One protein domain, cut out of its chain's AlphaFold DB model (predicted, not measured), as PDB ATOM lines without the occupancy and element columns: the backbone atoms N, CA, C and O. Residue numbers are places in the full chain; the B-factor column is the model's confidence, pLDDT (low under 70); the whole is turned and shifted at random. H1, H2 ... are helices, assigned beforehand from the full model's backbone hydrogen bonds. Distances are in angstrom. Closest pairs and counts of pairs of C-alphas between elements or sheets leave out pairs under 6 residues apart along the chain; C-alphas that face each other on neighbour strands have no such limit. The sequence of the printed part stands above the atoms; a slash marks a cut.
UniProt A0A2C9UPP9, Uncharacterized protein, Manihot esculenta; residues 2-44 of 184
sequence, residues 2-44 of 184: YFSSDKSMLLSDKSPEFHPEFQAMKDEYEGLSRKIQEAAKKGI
ATOM      1  N   TYR A   2     137.700 229.452 173.118       85.19
ATOM      2  CA  TYR A   2     138.386 228.664 174.163       85.19
ATOM      3  C   TYR A   2     139.887 228.985 174.289       85.19
ATOM      4  O   TYR A   2     140.337 229.328 175.373       85.19
ATOM      5  N   PHE A   3     140.678 228.916 173.214       87.62
ATOM      6  CA  PHE A   3     142.120 229.226 173.272       87.62
ATOM      7  C   PHE A   3     142.455 230.726 173.243       87.62
ATOM      8  O   PHE A   3     143.618 231.089 173.374       87.62
ATOM      9  N   SER A   4     141.448 231.588 173.074       82.12
ATOM     10  CA  SER A   4     141.618 233.048 172.987       82.12
ATOM     11  C   SER A   4     141.387 233.759 174.324       82.12
ATOM     12  O   SER A   4     141.807 234.899 174.473       82.12
ATOM     13  N   SER A   5     140.682 233.123 175.265       75.88
ATOM     14  CA  SER A   5     140.412 233.684 176.592       75.88
ATOM     15  C   SER A   5     141.641 233.604 177.498       75.88
ATOM     16  O   SER A   5     142.418 232.652 177.406       75.88
ATOM     17  N   ASP A   6     141.775 234.565 178.416       70.81
ATOM     18  CA  ASP A   6     142.753 234.484 179.501       70.81
ATOM     19  C   ASP A   6     142.420 233.283 180.398       70.81
ATOM     20  O   ASP A   6     141.316 233.162 180.933       70.81
ATOM     21  N   LYS A   7     143.372 232.352 180.503       70.12
ATOM     22  CA  LYS A   7     143.246 231.112 181.276       70.12
ATOM     23  C   LYS A   7     144.248 231.010 182.410       70.12
ATOM     24  O   LYS A   7     144.430 229.917 182.940       70.12
ATOM     25  N   SER A   8     144.861 232.122 182.804       63.91
ATOM     26  CA  SER A   8     145.777 232.180 183.948       63.91
ATOM     27  C   SER A   8     145.208 231.469 185.185       63.91
ATOM     28  O   SER A   8     145.893 230.640 185.775       63.91
ATOM     29  N   MET A   9     143.923 231.679 185.496       59.38
ATOM     30  CA  MET A   9     143.231 231.001 186.605       59.38
ATOM     31  C   MET A   9     142.773 229.564 186.309       59.38
ATOM     32  O   MET A   9     142.578 228.772 187.221       59.38
ATOM     33  N   LEU A  10     142.577 229.203 185.040       65.94
ATOM     34  CA  LEU A  10     142.111 227.867 184.641       65.94
ATOM     35  C   LEU A  10     143.250 226.844 184.597       65.94
ATOM     36  O   LEU A  10     143.001 225.645 184.692       65.94
ATOM     37  N   LEU A  11     144.476 227.327 184.407       67.56
ATOM     38  CA  LEU A  11     145.692 226.531 184.315       67.56
ATOM     39  C   LEU A  11     146.373 226.347 185.679       67.56
ATOM     40  O   LEU A  11     147.102 225.379 185.834       67.56
ATOM     41  N   SER A  12     146.124 227.213 186.668       64.88
ATOM     42  CA  SER A  12     146.754 227.114 187.996       64.88
ATOM     43  C   SER A  12     146.263 225.931 188.843       64.88
ATOM     44  O   SER A  12     147.006 225.453 189.691       64.88
ATOM     45  N   ASP A  13     145.041 225.449 188.599       66.38
ATOM     46  CA  ASP A  13     144.372 224.385 189.375       66.38
ATOM     47  C   ASP A  13     144.416 222.999 188.694       66.38
ATOM     48  O   ASP A  13     143.631 222.102 189.022       66.38
ATOM     49  N   LYS A  14     145.275 222.802 187.685       77.19
ATOM     50  CA  LYS A  14     145.297 221.569 186.878       77.19
ATOM     51  C   LYS A  14     146.496 220.680 187.178       77.19
ATOM     52  O   LYS A  14     147.512 221.120 187.706       77.19
ATOM     53  N   SER A  15     146.337 219.392 186.865       79.56
ATOM     54  CA  SER A  15     147.396 218.405 187.050       79.56
ATOM     55  C   SER A  15     148.633 218.777 186.218       79.56
ATOM     56  O   SER A  15     148.501 219.360 185.139       79.56
ATOM     57  N   PRO A  16     149.845 218.415 186.671       79.25
ATOM     58  CA  PRO A  16     151.076 218.680 185.924       79.25
ATOM     59  C   PRO A  16     151.089 218.028 184.529       79.25
ATOM     60  O   PRO A  16     151.726 218.549 183.619       79.25
ATOM     61  N   GLU A  17     150.340 216.940 184.343       83.00
ATOM     62  CA  GLU A  17     150.141 216.235 183.066       83.00
ATOM     63  C   GLU A  17     149.229 217.000 182.091       83.00
ATOM     64  O   GLU A  17     149.376 216.882 180.879       83.00
ATOM     65  N   PHE A  18     148.327 217.851 182.593       87.56
ATOM     66  CA  PHE A  18     147.399 218.612 181.754       87.56
ATOM     67  C   PHE A  18     148.086 219.739 180.979       87.56
ATOM     68  O   PHE A  18     147.686 220.060 179.864       87.56
ATOM     69  N   HIS A  19     149.116 220.365 181.553       84.50
ATOM     70  CA  HIS A  19     149.835 221.461 180.900       84.50
ATOM     71  C   HIS A  19     150.458 221.082 179.547       84.50
ATOM     72  O   HIS A  19     150.208 221.806 178.578       84.50
ATOM     73  N   PRO A  20     151.242 219.989 179.432       88.88
ATOM     74  CA  PRO A  20     151.801 219.588 178.146       88.88
ATOM     75  C   PRO A  20     150.716 219.177 177.142       88.88
ATOM     76  O   PRO A  20     150.796 219.579 175.983       88.88
ATOM     77  N   GLU A  21     149.668 218.463 177.568       91.25
ATOM     78  CA  GLU A  21     148.543 218.092 176.691       91.25
ATOM     79  C   GLU A  21     147.774 219.316 176.179       91.25
ATOM     80  O   GLU A  21     147.440 219.412 174.996       91.25
ATOM     81  N   PHE A  22     147.522 220.289 177.058       90.31
ATOM     82  CA  PHE A  22     146.870 221.544 176.706       90.31
ATOM     83  C   PHE A  22     147.677 222.318 175.663       90.31
ATOM     84  O   PHE A  22     147.099 222.833 174.703       90.31
ATOM     85  N   GLN A  23     148.999 222.401 175.847       89.62
ATOM     86  CA  GLN A  23     149.873 223.098 174.912       89.62
ATOM     87  C   GLN A  23     149.908 222.387 173.555       89.62
ATOM     88  O   GLN A  23     149.697 223.037 172.537       89.62
ATOM     89  N   ALA A  24     150.051 221.058 173.543       94.19
ATOM     90  CA  ALA A  24     150.018 220.271 172.313       94.19
ATOM     91  C   ALA A  24     148.700 220.468 171.539       94.19
ATOM     92  O   ALA A  24     148.709 220.733 170.339       94.19
ATOM     93  N   MET A  25     147.555 220.424 172.230       94.25
ATOM     94  CA  MET A  25     146.245 220.665 171.614       94.25
ATOM     95  C   MET A  25     146.111 222.091 171.061       94.25
ATOM     96  O   MET A  25     145.501 222.304 170.011       94.25
ATOM     97  N   LYS A  26     146.662 223.083 171.768       93.44
ATOM     98  CA  LYS A  26     146.662 224.475 171.313       93.44
ATOM     99  C   LYS A  26     147.480 224.633 170.029       93.44
ATOM    100  O   LYS A  26     146.998 225.271 169.093       93.44
ATOM    101  N   ASP A  27     148.661 224.026 169.965       94.81
ATOM    102  CA  ASP A  27     149.542 224.099 168.797       94.81
ATOM    103  C   ASP A  27     148.891 223.450 167.561       94.81
ATOM    104  O   ASP A  27     148.882 224.037 166.473       94.81
ATOM    105  N   GLU A  28     148.252 222.285 167.731       96.69
ATOM    106  CA  GLU A  28     147.477 221.616 166.675       96.69
ATOM    107  C   GLU A  28     146.297 222.473 166.192       96.69
ATOM    108  O   GLU A  28     146.079 222.643 164.985       96.69
ATOM    109  N   TYR A  29     145.555 223.086 167.122       95.44
ATOM    110  CA  TYR A  29     144.462 224.003 166.798       95.44
ATOM    111  C   TYR A  29     144.949 225.213 165.984       95.44
ATOM    112  O   TYR A  29     144.326 225.587 164.985       95.44
ATOM    113  N   GLU A  30     146.066 225.827 166.374       95.50
ATOM    114  CA  GLU A  30     146.651 226.959 165.652       95.50
ATOM    115  C   GLU A  30     147.136 226.552 164.254       95.50
ATOM    116  O   GLU A  30     146.932 227.286 163.278       95.50
ATOM    117  N   GLY A  31     147.714 225.353 164.128       96.38
ATOM    118  CA  GLY A  31     148.060 224.741 162.848       96.38
ATOM    119  C   GLY A  31     146.847 224.577 161.929       96.38
ATOM    120  O   GLY A  31     146.887 224.999 160.769       96.38
ATOM    121  N   LEU A  32     145.746 224.021 162.443       95.12
ATOM    122  CA  LEU A  32     144.488 223.868 161.709       95.12
ATOM    123  C   LEU A  32     143.899 225.225 161.296       95.12
ATOM    124  O   LEU A  32     143.543 225.414 160.131       95.12
ATOM    125  N   SER A  33     143.838 226.185 162.221       94.88
ATOM    126  CA  SER A  33     143.323 227.532 161.960       94.88
ATOM    127  C   SER A  33     144.075 228.206 160.808       94.88
ATOM    128  O   SER A  33     143.460 228.784 159.909       94.88
ATOM    129  N   ARG A  34     145.406 228.079 160.777       94.25
ATOM    130  CA  ARG A  34     146.237 228.617 159.692       94.25
ATOM    131  C   ARG A  34     145.909 227.973 158.346       94.25
ATOM    132  O   ARG A  34     145.718 228.691 157.368       94.25
ATOM    133  N   LYS A  35     145.775 226.641 158.299       92.44
ATOM    134  CA  LYS A  35     145.392 225.909 157.075       92.44
ATOM    135  C   LYS A  35     144.032 226.375 156.543       92.44
ATOM    136  O   LYS A  35     143.898 226.611 155.344       92.44
ATOM    137  N   ILE A  36     143.049 226.572 157.425       91.75
ATOM    138  CA  ILE A  36     141.719 227.086 157.057       91.75
ATOM    139  C   ILE A  36     141.822 228.508 156.488       91.75
ATOM    140  O   ILE A  36     141.237 228.799 155.445       91.75
ATOM    141  N   GLN A  37     142.592 229.391 157.130       92.50
ATOM    142  CA  GLN A  37     142.799 230.760 156.646       92.50
ATOM    143  C   GLN A  37     143.499 230.800 155.282       92.50
ATOM    144  O   GLN A  37     143.144 231.612 154.429       92.50
ATOM    145  N   GLU A  38     144.486 229.935 155.057       91.81
ATOM    146  CA  GLU A  38     145.140 229.813 153.755       91.81
ATOM    147  C   GLU A  38     144.178 229.323 152.672       91.81
ATOM    148  O   GLU A  38     144.155 229.900 151.584       91.81
ATOM    149  N   ALA A  39     143.362 228.309 152.969       86.56
ATOM    150  CA  ALA A  39     142.350 227.802 152.045       86.56
ATOM    151  C   ALA A  39     141.307 228.878 151.698       86.56
ATOM    152  O   ALA A  39     140.950 229.048 150.535       86.56
ATOM    153  N   ALA A  40     140.875 229.673 152.682       88.12
ATOM    154  CA  ALA A  40     139.945 230.777 152.460       88.12
ATOM    155  C   ALA A  40     140.517 231.866 151.532       88.12
ATOM    156  O   ALA A  40     139.772 232.460 150.754       88.12
ATOM    157  N   LYS A  41     141.835 232.122 151.588       89.25
ATOM    158  CA  LYS A  41     142.519 233.109 150.731       89.25
ATOM    159  C   LYS A  41     142.788 232.595 149.318       89.25
ATOM    160  O   LYS A  41     142.635 233.349 148.364       89.25
ATOM    161  N   LYS A  42     143.230 231.341 149.189       78.62
ATOM    162  CA  LYS A  42     143.629 230.732 147.907       78.62
ATOM    163  C   LYS A  42     142.430 230.421 146.997       78.62
ATOM    164  O   LYS A  42     142.629 230.168 145.813       78.62
ATOM    165  N   GLY A  43     141.202 230.480 147.519       66.25
ATOM    166  CA  GLY A  43     140.022 229.977 146.816       66.25
ATOM    167  C   GLY A  43     140.039 228.447 146.752       66.25
ATOM    168  O   GLY A  43     140.896 227.804 147.358       66.25
ATOM    169  N   ILE A  44     139.080 227.846 146.043       64.12
ATOM    170  CA  ILE A  44     139.056 226.387 145.854       64.12
ATOM    171  C   ILE A  44     140.328 226.009 145.073       64.12
ATOM    172  O   ILE A  44     140.482 226.499 143.951       64.12
TER     173      ILE A  44
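What this domain is: This is residues 2 to 44 of the 184 residues of an uncharacterized protein of Manihot esculenta (UniProt A0A2C9UPP9). The model is a hook: one long helix, H2, makes most of the length, and the stretch before it, with the single-turn helix H1, folds back along its first half. Residues 31 to 44, of which 31 to 42 belong to H2, stick out free. The printed part has 43 residues, with two named helices, H1 then H2, no named strand, and the class all helix. It is only just extended, close to loose, with a radius of gyration of the C-alphas of 14.1 A; the C-alphas span 44 by 18 by 8 A.

Where its parts are: H1 is residues 8 to 11, beginning at C-alpha 8 (145.777, 232.180, 183.948). H2 is residues 18 to 42, 36.1 A long, ending at C-alpha 42 (143.629, 230.732, 147.907).

How they stand to each other: H1 and H2 are close but not clearly touching; their closest C-alphas, of Leu 11 and His 19, are 7.4 A apart. In H2 every O i to N i+4 pair is within hydrogen-bond range; H1 is too short for such a pair.

The domain as a whole: The two C-alphas farthest apart, of Asp 13 and Ile 44, are 43.9 A apart. The printed part has no cut, and the link from H1 to H2 is short. Residues 8 to 13 and 43 to 44 have pLDDT under 70.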